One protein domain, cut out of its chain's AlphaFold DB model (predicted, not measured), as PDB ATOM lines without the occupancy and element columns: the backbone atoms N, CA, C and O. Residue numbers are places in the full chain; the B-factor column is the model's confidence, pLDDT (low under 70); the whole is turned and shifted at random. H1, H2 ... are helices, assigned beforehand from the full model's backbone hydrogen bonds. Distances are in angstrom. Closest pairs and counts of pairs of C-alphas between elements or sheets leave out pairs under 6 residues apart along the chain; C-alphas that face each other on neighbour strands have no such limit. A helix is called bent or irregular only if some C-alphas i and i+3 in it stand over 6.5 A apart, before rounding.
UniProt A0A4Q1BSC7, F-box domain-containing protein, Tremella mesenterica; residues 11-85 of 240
ATOM      1  N   ASP A  11      49.367 -41.547  16.144       78.56
ATOM      2  CA  ASP A  11      50.144 -40.950  17.237       78.56
ATOM      3  C   ASP A  11      51.042 -39.807  16.716       78.56
ATOM      4  O   ASP A  11      51.211 -38.771  17.365       78.56
ATOM      5  N   ASP A  12      51.567 -39.949  15.494       82.44
ATOM      6  CA  ASP A  12      52.393 -38.926  14.835       82.44
ATOM      7  C   ASP A  12      51.577 -37.668  14.463       82.44
ATOM      8  O   ASP A  12      52.083 -36.544  14.492       82.44
ATOM      9  N   GLN A  13      50.287 -37.820  14.140       81.56
ATOM     10  CA  GLN A  13      49.422 -36.672  13.841       81.56
ATOM     11  C   GLN A  13      49.043 -35.912  15.111       81.56
ATOM     12  O   GLN A  13      49.122 -34.680  15.131       81.56
ATOM     13  N   ILE A  14      48.689 -36.634  16.176       81.25
ATOM     14  CA  ILE A  14      48.331 -36.049  17.475       81.25
ATOM     15  C   ILE A  14      49.516 -35.264  18.048       81.25
ATOM     16  O   ILE A  14      49.356 -34.119  18.474       81.25
ATOM     17  N   THR A  15      50.722 -35.829  17.968       84.25
ATOM     18  CA  THR A  15      51.945 -35.145  18.409       84.25
ATOM     19  C   THR A  15      52.238 -33.889  17.583       84.25
ATOM     20  O   THR A  15      52.581 -32.858  18.158       84.25
ATOM     21  N   SER A  16      52.026 -33.908  16.261       91.38
ATOM     22  CA  SER A  16      52.194 -32.705  15.426       91.38
ATOM     23  C   SER A  16      51.219 -31.575  15.792       91.38
ATOM     24  O   SER A  16      51.609 -30.405  15.832       91.38
ATOM     25  N   PHE A  17      49.967 -31.921  16.113       91.00
ATOM     26  CA  PHE A  17      48.960 -30.962  16.555       91.00
ATOM     27  C   PHE A  17      49.320 -30.367  17.918       91.00
ATOM     28  O   PHE A  17      49.298 -29.145  18.067       91.00
ATOM     29  N   ALA A  18      49.696 -31.208  18.885       92.69
ATOM     30  CA  ALA A  18      50.093 -30.768  20.218       92.69
ATOM     31  C   ALA A  18      51.276 -29.792  20.150       92.69
ATOM     32  O   ALA A  18      51.215 -28.707  20.724       92.69
ATOM     33  N   LEU A  19      52.304 -30.109  19.355       94.50
ATOM     34  CA  LEU A  19      53.452 -29.221  19.145       94.50
ATOM     35  C   LEU A  19      53.043 -27.871  18.543       94.50
ATOM     36  O   LEU A  19      53.521 -26.829  18.987       94.50
ATOM     37  N   GLY A  20      52.140 -27.871  17.559       95.31
ATOM     38  CA  GLY A  20      51.614 -26.638  16.972       95.31
ATOM     39  C   GLY A  20      50.799 -25.807  17.964       95.31
ATOM     40  O   GLY A  20      50.915 -24.583  17.978       95.31
ATOM     41  N   LEU A  21      50.007 -26.463  18.815       94.94
ATOM     42  CA  LEU A  21      49.205 -25.807  19.844       94.94
ATOM     43  C   LEU A  21      50.091 -25.182  20.930       94.94
ATOM     44  O   LEU A  21      49.882 -24.023  21.283       94.94
ATOM     45  N   PHE A  22      51.113 -25.901  21.403       95.94
ATOM     46  CA  PHE A  22      52.055 -25.398  22.407       95.94
ATOM     47  C   PHE A  22      53.025 -24.344  21.869       95.94
ATOM     48  O   PHE A  22      53.530 -23.530  22.640       95.94
ATOM     49  N   ALA A  23      53.247 -24.299  20.554       97.38
ATOM     50  CA  ALA A  23      54.013 -23.233  19.915       97.38
ATOM     51  C   ALA A  23      53.279 -21.877  19.906       97.38
ATOM     52  O   ALA A  23      53.899 -20.843  19.644       97.38
ATOM     53  N   LEU A  24      51.966 -21.852  20.170       96.38
ATOM     54  CA  LEU A  24      51.206 -20.605  20.255       96.38
ATOM     55  C   LEU A  24      51.533 -19.845  21.552       96.38
ATOM     56  O   LEU A  24      51.756 -20.469  22.585       96.38
ATOM     57  N   PRO A  25      51.476 -18.503  21.555       97.69
ATOM     58  CA  PRO A  25      51.472 -17.715  22.784       97.69
ATOM     59  C   PRO A  25      50.381 -18.171  23.759       97.69
ATOM     60  O   PRO A  25      49.265 -18.500  23.338       97.69
ATOM     61  N   ALA A  26      50.680 -18.145  25.060       93.75
ATOM     62  CA  ALA A  26      49.779 -18.620  26.111       93.75
ATOM     63  C   ALA A  26      48.405 -17.931  26.061       93.75
ATOM     64  O   ALA A  26      47.375 -18.571  26.258       93.75
ATOM     65  N   GLU A  27      48.354 -16.649  25.694       94.56
ATOM     66  CA  GLU A  27      47.107 -15.896  25.567       94.56
ATOM     67  C   GLU A  27      46.200 -16.463  24.470       94.56
ATOM     68  O   GLU A  27      44.976 -16.483  24.616       94.56
ATOM     69  N   LEU A  28      46.787 -16.932  23.362       94.25
ATOM     70  CA  LEU A  28      46.037 -17.564  22.280       94.25
ATOM     71  C   LEU A  28      45.576 -18.962  22.675       94.25
ATOM     72  O   LEU A  28      44.433 -19.304  22.383       94.25
ATOM     73  N   GLN A  29      46.410 -19.726  23.382       95.25
ATOM     74  CA  GLN A  29      46.032 -21.042  23.903       95.25
ATOM     75  C   GLN A  29      44.830 -20.928  24.849       95.25
ATOM     76  O   GLN A  29      43.790 -21.541  24.607       95.25
ATOM     77  N   THR A  30      44.909 -20.052  25.859       93.62
ATOM     78  CA  THR A  30      43.794 -19.808  26.786       93.62
ATOM     79  C   THR A  30      42.557 -19.321  26.041       93.62
ATOM     80  O   THR A  30      41.444 -19.756  26.328       93.62
ATOM     81  N   ARG A  31      42.724 -18.448  25.040       92.38
ATOM     82  CA  ARG A  31      41.601 -17.972  24.230       92.38
ATOM     83  C   ARG A  31      40.939 -19.099  23.442       92.38
ATOM     84  O   ARG A  31      39.717 -19.094  23.361       92.38
ATOM     85  N   ILE A  32      41.700 -20.042  22.888       94.06
ATOM     86  CA  ILE A  32      41.158 -21.230  22.215       94.06
ATOM     87  C   ILE A  32      40.388 -22.091  23.223       94.06
ATOM     88  O   ILE A  32      39.225 -22.409  22.974       94.06
ATOM     89  N   PHE A  33      40.978 -22.385  24.385       95.25
ATOM     90  CA  PHE A  33      40.343 -23.203  25.425       95.25
ATOM     91  C   PHE A  33      39.037 -22.600  25.955       95.25
ATOM     92  O   PHE A  33      38.082 -23.330  26.195       95.25
ATOM     93  N   LEU A  34      38.931 -21.272  26.039       93.25
ATOM     94  CA  LEU A  34      37.697 -20.582  26.440       93.25
ATOM     95  C   LEU A  34      36.502 -20.800  25.490       93.25
ATOM     96  O   LEU A  34      35.353 -20.569  25.891       93.25
ATOM     97  N   TYR A  35      36.748 -21.208  24.241       89.88
ATOM     98  CA  TYR A  35      35.699 -21.491  23.257       89.88
ATOM     99  C   TYR A  35      35.324 -22.972  23.158       89.88
ATOM    100  O   TYR A  35      34.290 -23.283  22.565       89.88
ATOM    101  N   LEU A  36      36.124 -23.871  23.731       91.25
ATOM    102  CA  LEU A  36      35.852 -25.305  23.724       91.25
ATOM    103  C   LEU A  36      34.852 -25.670  24.816       91.25
ATOM    104  O   LEU A  36      34.837 -25.054  25.883       91.25
ATOM    105  N   SER A  37      33.977 -26.641  24.542       91.06
ATOM    106  CA  SER A  37      33.081 -27.143  25.581       91.06
ATOM    107  C   SER A  37      33.865 -27.940  26.632       91.06
ATOM    108  O   SER A  37      34.942 -28.455  26.325       91.06
ATOM    109  N   PRO A  38      33.351 -28.069  27.870       90.44
ATOM    110  CA  PRO A  38      33.985 -28.908  28.886       90.44
ATOM    111  C   PRO A  38      34.214 -30.351  28.413       90.44
ATOM    112  O   PRO A  38      35.236 -30.945  28.744       90.44
ATOM    113  N   ASP A  39      33.308 -30.882  27.587       90.94
ATOM    114  CA  ASP A  39      33.438 -32.219  27.006       90.94
ATOM    115  C   ASP A  39      34.579 -32.275  25.979       90.94
ATOM    116  O   ASP A  39      35.376 -33.209  26.001       90.94
ATOM    117  N   ASP A  40      34.714 -31.250  25.127       91.94
ATOM    118  CA  ASP A  40      35.813 -31.156  24.154       91.94
ATOM    119  C   ASP A  40      37.174 -31.012  24.851       91.94
ATOM    120  O   ASP A  40      38.158 -31.615  24.421       91.94
ATOM    121  N   LEU A  41      37.234 -30.247  25.948       94.06
ATOM    122  CA  LEU A  41      38.429 -30.148  26.791       94.06
ATOM    123  C   LEU A  41      38.773 -31.502  27.424       94.06
ATOM    124  O   LEU A  41      39.941 -31.868  27.448       94.06
ATOM    125  N   GLY A  42      37.770 -32.273  27.854       94.19
ATOM    126  CA  GLY A  42      37.965 -33.628  28.377       94.19
ATOM    127  C   GLY A  42      38.375 -34.660  27.319       94.19
ATOM    128  O   GLY A  42      38.963 -35.685  27.650       94.19
ATOM    129  N   VAL A  43      38.076 -34.425  26.039       93.31
ATOM    130  CA  VAL A  43      38.630 -35.229  24.936       93.31
ATOM    131  C   VAL A  43      40.080 -34.824  24.677       93.31
ATOM    132  O   VAL A  43      40.941 -35.694  24.569       93.31
ATOM    133  N   LEU A  44      40.372 -33.520  24.642       93.94
ATOM    134  CA  LEU A  44      41.736 -33.016  24.467       93.94
ATOM    135  C   LEU A  44      42.677 -33.459  25.587       93.94
ATOM    136  O   LEU A  44      43.800 -33.841  25.278       93.94
ATOM    137  N   SER A  45      42.224 -33.467  26.842       95.69
ATOM    138  CA  SER A  45      43.027 -33.909  27.989       95.69
ATOM    139  C   SER A  45      43.419 -35.387  27.904       95.69
ATOM    140  O   SER A  45      44.493 -35.775  28.348       95.69
ATOM    141  N   ARG A  46      42.575 -36.220  27.279       94.31
ATOM    142  CA  ARG A  46      42.867 -37.642  27.029       94.31
ATOM    143  C   ARG A  46      43.767 -37.859  25.822       94.31
ATOM    144  O   ARG A  46      44.496 -38.843  25.786       94.31
ATOM    145  N   CYS A  47      43.672 -36.994  24.815       92.06
ATOM    146  CA  CYS A  47      44.468 -37.100  23.592       92.06
ATOM    147  C   CYS A  47      45.860 -36.469  23.731       92.06
ATOM    148  O   CYS A  47      46.782 -36.886  23.035       92.06
ATOM    149  N   VAL A  48      46.013 -35.462  24.589       95.00
ATOM    150  CA  VAL A  48      47.262 -34.731  24.813       95.00
ATOM    151  C   VAL A  48      47.569 -34.775  26.303       95.00
ATOM    152  O   VAL A  48      46.968 -34.040  27.081       95.00
ATOM    153  N   GLU A  49      48.516 -35.630  26.692       93.69
ATOM    154  CA  GLU A  49      48.879 -35.856  28.100       93.69
ATOM    155  C   GLU A  49      49.290 -34.561  28.821       93.69
ATOM    156  O   GLU A  49      48.943 -34.360  29.982       93.69
ATOM    157  N   ASP A  50      49.940 -33.633  28.113       94.69
ATOM    158  CA  ASP A  50      50.343 -32.322  28.642       94.69
ATOM    159  C   ASP A  50      49.153 -31.405  29.004       94.69
ATOM    160  O   ASP A  50      49.327 -30.405  29.699       94.69
ATOM    161  N   LEU A  51      47.941 -31.721  28.531       94.50
ATOM    162  CA  LEU A  51      46.695 -31.016  28.862       94.50
ATOM    163  C   LEU A  51      45.842 -31.775  29.890       94.50
ATOM    164  O   LEU A  51      44.680 -31.418  30.103       94.50
ATOM    165  N   ALA A  52      46.381 -32.815  30.527       95.94
ATOM    166  CA  ALA A  52      45.668 -33.553  31.561       95.94
ATOM    167  C   ALA A  52      45.248 -32.623  32.714       95.94
ATOM    168  O   ALA A  52      46.077 -31.944  33.320       95.94
ATOM    169  N   GLY A  53      43.948 -32.591  33.023       93.94
ATOM    170  CA  GLY A  53      43.381 -31.780  34.103       93.94
ATOM    171  C   GLY A  53      42.944 -30.371  33.687       93.94
ATOM    172  O   GLY A  53      42.374 -29.651  34.505       93.94
ATOM    173  N   VAL A  54      43.139 -29.959  32.428       95.00
ATOM    174  CA  VAL A  54      42.645 -28.662  31.923       95.00
ATOM    175  C   VAL A  54      41.114 -28.579  31.976       95.00
ATOM    176  O   VAL A  54      40.546 -27.511  32.197       95.00
ATOM    177  N   GLU A  55      40.423 -29.708  31.837       94.06
ATOM    178  CA  GLU A  55      38.978 -29.822  32.021       94.06
ATOM    179  C   GLU A  55      38.530 -29.528  33.462       94.06
ATOM    180  O   GLU A  55      37.378 -29.136  33.684       94.06
ATOM    181  N   GLU A  56      39.425 -29.693  34.444       95.25
ATOM    182  CA  GLU A  56      39.177 -29.433  35.864       95.25
ATOM    183  C   GLU A  56      39.361 -27.961  36.254       95.25
ATOM    184  O   GLU A  56      38.918 -27.564  37.334       95.25
ATOM    185  N   ASP A  57      39.915 -27.126  35.367       96.12
ATOM    186  CA  ASP A  57      40.126 -25.702  35.629       96.12
ATOM    187  C   ASP A  57      38.790 -24.964  35.847       96.12
ATOM    188  O   ASP A  57      37.965 -24.758  34.943       96.12
ATOM    189  N   GLU A  58      38.584 -24.520  37.090       95.81
ATOM    190  CA  GLU A  58      37.383 -23.808  37.508       95.81
ATOM    191  C   GLU A  58      37.224 -22.465  36.778       95.81
ATOM    192  O   GLU A  58      36.097 -22.035  36.512       95.81
ATOM    193  N   TYR A  59      38.325 -21.797  36.418       93.50
ATOM    194  CA  TYR A  59      38.281 -20.526  35.704       93.50
ATOM    195  C   TYR A  59      37.731 -20.713  34.291       93.50
ATOM    196  O   TYR A  59      36.761 -20.038  33.924       93.50
ATOM    197  N   LEU A  60      38.292 -21.652  33.520       93.06
ATOM    198  CA  LEU A  60      37.826 -21.959  32.164       93.06
ATOM    199  C   LEU A  60      36.352 -22.354  32.180       93.06
ATOM    200  O   LEU A  60      35.544 -21.786  31.440       93.06
ATOM    201  N   ARG A  61      35.975 -23.239  33.106       92.25
ATOM    202  CA  ARG A  61      34.597 -23.696  33.279       92.25
ATOM    203  C   ARG A  61      33.647 -22.544  33.611       92.25
ATOM    204  O   ARG A  61      32.598 -22.391  32.983       92.25
ATOM    205  N   ARG A  62      34.015 -21.682  34.564       94.44
ATOM    206  CA  ARG A  62      33.205 -20.529  34.989       94.44
ATOM    207  C   ARG A  62      33.046 -19.503  33.870       94.44
ATOM    208  O   ARG A  62      31.953 -18.962  33.697       94.44
ATOM    209  N   VAL A  63      34.111 -19.208  33.124       91.75
ATOM    210  CA  VAL A  63      34.043 -18.274  31.991       91.75
ATOM    211  C   VAL A  63      33.218 -18.871  30.857       91.75
ATOM    212  O   VAL A  63      32.383 -18.159  30.298       91.75
ATOM    213  N   TRP A  64      33.372 -20.165  30.576       91.50
ATOM    214  CA  TRP A  64      32.570 -20.859  29.579       91.50
ATOM    215  C   TRP A  64      31.080 -20.780  29.922       91.50
ATOM    216  O   TRP A  64      30.314 -20.239  29.132       91.50
ATOM    217  N   PHE A  65      30.661 -21.168  31.131       88.62
ATOM    218  CA  PHE A  65      29.249 -21.092  31.538       88.62
ATOM    219  C   PHE A  65      28.681 -19.668  31.561       88.62
ATOM    220  O   PHE A  65      27.499 -19.479  31.287       88.62
ATOM    221  N   LYS A  66      29.496 -18.653  31.876       89.12
ATOM    222  CA  LYS A  66      29.030 -17.257  31.927       89.12
ATOM    223  C   LYS A  66      28.987 -16.572  30.566       89.12
ATOM    224  O   LYS A  66      28.157 -15.690  30.374       89.12
ATOM    225  N   LYS A  67      29.905 -16.900  29.655       84.94
ATOM    226  CA  LYS A  67      30.087 -16.163  28.393       84.94
ATOM    227  C   LYS A  67      29.806 -17.027  27.171       84.94
ATOM    228  O   LYS A  67      29.043 -16.617  26.299       84.94
ATOM    229  N   THR A  68      30.408 -18.209  27.112       82.19
ATOM    230  CA  THR A  68      30.421 -19.069  25.921       82.19
ATOM    231  C   THR A  68      29.162 -19.937  25.819       82.19
ATOM    232  O   THR A  68      28.542 -20.004  24.764       82.19
ATOM    233  N   ALA A  69      28.715 -20.551  26.916       80.19
ATOM    234  CA  ALA A  69      27.540 -21.418  26.941       80.19
ATOM    235  C   ALA A  69      26.240 -20.676  26.594       80.19
ATOM    236  O   ALA A  69      25.509 -21.182  25.748       80.19
ATOM    237  N   PRO A  70      25.944 -19.479  27.147       77.94
ATOM    238  CA  PRO A  70      24.720 -18.754  26.814       77.94
ATOM    239  C   PRO A  70      24.714 -18.300  25.357       77.94
ATOM    240  O   PRO A  70      23.704 -18.427  24.681       77.94
ATOM    241  N   SER A  71      25.863 -17.866  24.830       72.69
ATOM    242  CA  SER A  71      25.977 -17.484  23.421       72.69
ATOM    243  C   SER A  71      25.843 -18.679  22.468       72.69
ATOM    244  O   SER A  71      25.325 -18.516  21.366       72.69
ATOM    245  N   LEU A  72      26.226 -19.889  22.892       67.19
ATOM    246  CA  LEU A  72      25.958 -21.139  22.169       67.19
ATOM    247  C   LEU A  72      24.512 -21.644  22.341       67.19
ATOM    248  O   LEU A  72      23.965 -22.256  21.424       67.19
ATOM    249  N   LEU A  73      23.887 -21.410  23.497       63.94
ATOM    250  CA  LEU A  73      22.515 -21.821  23.811       63.94
ATOM    251  C   LEU A  73      21.479 -20.924  23.139       63.94
ATOM    252  O   LEU A  73      20.593 -21.459  22.480       63.94
ATOM    253  N   ASP A  74      21.628 -19.599  23.216       57.91
ATOM    254  CA  ASP A  74      20.828 -18.639  22.439       57.91
ATOM    255  C   ASP A  74      20.855 -19.031  20.961       57.91
ATOM    256  O   ASP A  74      19.850 -19.067  20.254       57.91
ATOM    257  N   PHE A  75      22.027 -19.435  20.494       57.81
ATOM    258  CA  PHE A  75      22.219 -19.858  19.130       57.81
ATOM    259  C   PHE A  75      21.525 -21.178  18.764       57.81
ATOM    260  O   PHE A  75      20.926 -21.271  17.693       57.81
ATOM    261  N   LYS A  76      21.575 -22.191  19.639       57.53
ATOM    262  CA  LYS A  76      20.868 -23.466  19.433       57.53
ATOM    263  C   LYS A  76      19.350 -23.321  19.572       57.53
ATOM    264  O   LYS A  76      18.624 -23.984  18.845       57.53
ATOM    265  N   LEU A  77      18.872 -22.455  20.467       54.88
ATOM    266  CA  LEU A  77      17.445 -22.260  20.742       54.88
ATOM    267  C   LEU A  77      16.728 -21.455  19.650       54.88
ATOM    268  O   LEU A  77      15.562 -21.720  19.367       54.88
ATOM    269  N   PHE A  78      17.406 -20.492  19.016       53.94
ATOM    270  CA  PHE A  78      16.802 -19.646  17.978       53.94
ATOM    271  C   PHE A  78      17.113 -20.089  16.538       53.94
ATOM    272  O   PHE A  78      16.645 -19.455  15.585       53.94
ATOM    273  N   SER A  79      17.864 -21.178  16.347       52.75
ATOM    274  CA  SER A  79      18.095 -21.764  15.026       52.75
ATOM    275  C   SER A  79      17.174 -22.978  14.819       52.75
ATOM    276  O   SER A  79      17.286 -23.957  15.551       52.75
ATOM    277  N   PRO A  80      16.256 -22.963  13.830       56.88
ATOM    278  CA  PRO A  80      15.334 -24.081  13.573       56.88
ATOM    279  C   PRO A  80      16.045 -25.355  13.086       56.88
ATOM    280  O   PRO A  80      15.462 -26.434  13.056       56.88
ATOM    281  N   LEU A  81      17.309 -25.225  12.697       57.44
ATOM    282  CA  LEU A  81      18.244 -26.319  12.517       57.44
ATOM    283  C   LEU A  81      19.167 -26.207  13.729       57.44
ATOM    284  O   LEU A  81      19.734 -25.136  13.904       57.44
ATOM    285  N   ASN A  82      19.362 -27.251  14.540       55.94
ATOM    286  CA  ASN A  82      20.265 -27.271  15.717       55.94
ATOM    287  C   ASN A  82      21.757 -26.956  15.404       55.94
ATOM    288  O   ASN A  82      22.657 -27.259  16.186       55.94
ATOM    289  N   CYS A  83      22.026 -26.370  14.242       58.62
ATOM    290  CA  CYS A  83      23.295 -25.997  13.669       58.62
ATOM    291  C   CYS A  83      23.346 -24.485  13.433       58.62
ATOM    292  O   CYS A  83      22.329 -23.796  13.297       58.62
ATOM    293  N   ARG A  84      24.575 -23.989  13.296       64.00
ATOM    294  CA  ARG A  84      24.844 -22.637  12.824       64.00
ATOM    295  C   ARG A  84      24.137 -22.389  11.503       64.00
ATOM    296  O   ARG A  84      24.456 -23.116  10.565       64.00
ATOM    297  N   PRO A  85      23.234 -21.389  11.398       69.75
ATOM    298  CA  PRO A  85      22.732 -21.007  10.095       69.75
ATOM    299  C   PRO A  85      23.947 -20.624   9.259       69.75
ATOM    300  O   PRO A  85      24.766 -19.785   9.657       69.75
TER     301      PRO A  85
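Overview. This is residues 11 to 85 of the 240 residues of the protein "F-box domain-containing protein" of Tremella mesenterica (UniProt A0A4Q1BSC7). Three short helices, H1, H2 and H3, make an open triangle, meeting loosely near their ends, and the long bent helix H4 starts near the corner of H2 and H3 and runs away from the triangle as an arm. Its second part, H4b, makes the far end of the longest axis, where residues 77 to 82 stick out. The printed part has 75 residues with four named helices, in the order H1, H2, H3, H4, and no named strand; the class is all helix. The whole is loose, with a radius of gyration of the C-alphas of 14.2 A, and elongated, spanning 40 by 26 by 21 A.

Arrangement. H1, residues 11 to 22, and H2, residues 26 to 33, are close but not clearly touching, at a steep tilt of 57 degrees, opposite ways; their closest C-alphas, those of Leu 21 and Gln 29, are 7.0 A apart. H3, residues 38 to 47, is close to H2 but not clearly touching, with the C-alphas of Phe 33 and Leu 41 the closest at 7.3 A, at a steep tilt of 65 degrees. H3 is also close to H1 but not clearly touching: the closest C-alphas, those of Ile 14 and Cys 47, are 7.3 A apart. H4, residues 58 to 78, was assigned as one helix by its hydrogen bonds but is bent, with C-alphas 66 and 69 at 6.7 A; its arms are H4a, residues 58 to 66, and H4b, residues 69 to 78. The arms are near each other and stand at a shallow tilt of 29 degrees. H4a is close to H2 but not clearly touching, with the C-alphas of Phe 33 and Leu 60 the closest at 7.3 A. It is likewise close to H3 but not clearly touching, with the C-alphas of Pro 38 and Arg 61 the closest at 6.8 A. H4b is apart from H1, H2 and H3, and H4a is apart from H1. In H1, H2 and H4a every O i to N i+4 pair is within hydrogen-bond range; in H3 and H4b 5 of 6 are.

Along the chain. H1 begins at C-alpha 11, (50.144, -40.950, 17.237), and is 16.5 A long. H2 is 10.5 A long and H3 14.3 A. H4a measures 12.0 A from C-alpha 58, (37.383, -23.808, 37.508), and H4b 14.1 A to C-alpha 78, (16.802, -19.646, 17.978).

Size, cuts and confidence. The two C-alphas farthest apart, those of Asp 12 and Phe 78, are 40.6 A apart. The printed part has no cut. The links from H1 to H2 and from H2 to H3 are tight, and the 10 residues from H3 to H4 make a short link. Residues 72 to 85 of the model are under pLDDT 70, against a mean of 85.5 for the printed part.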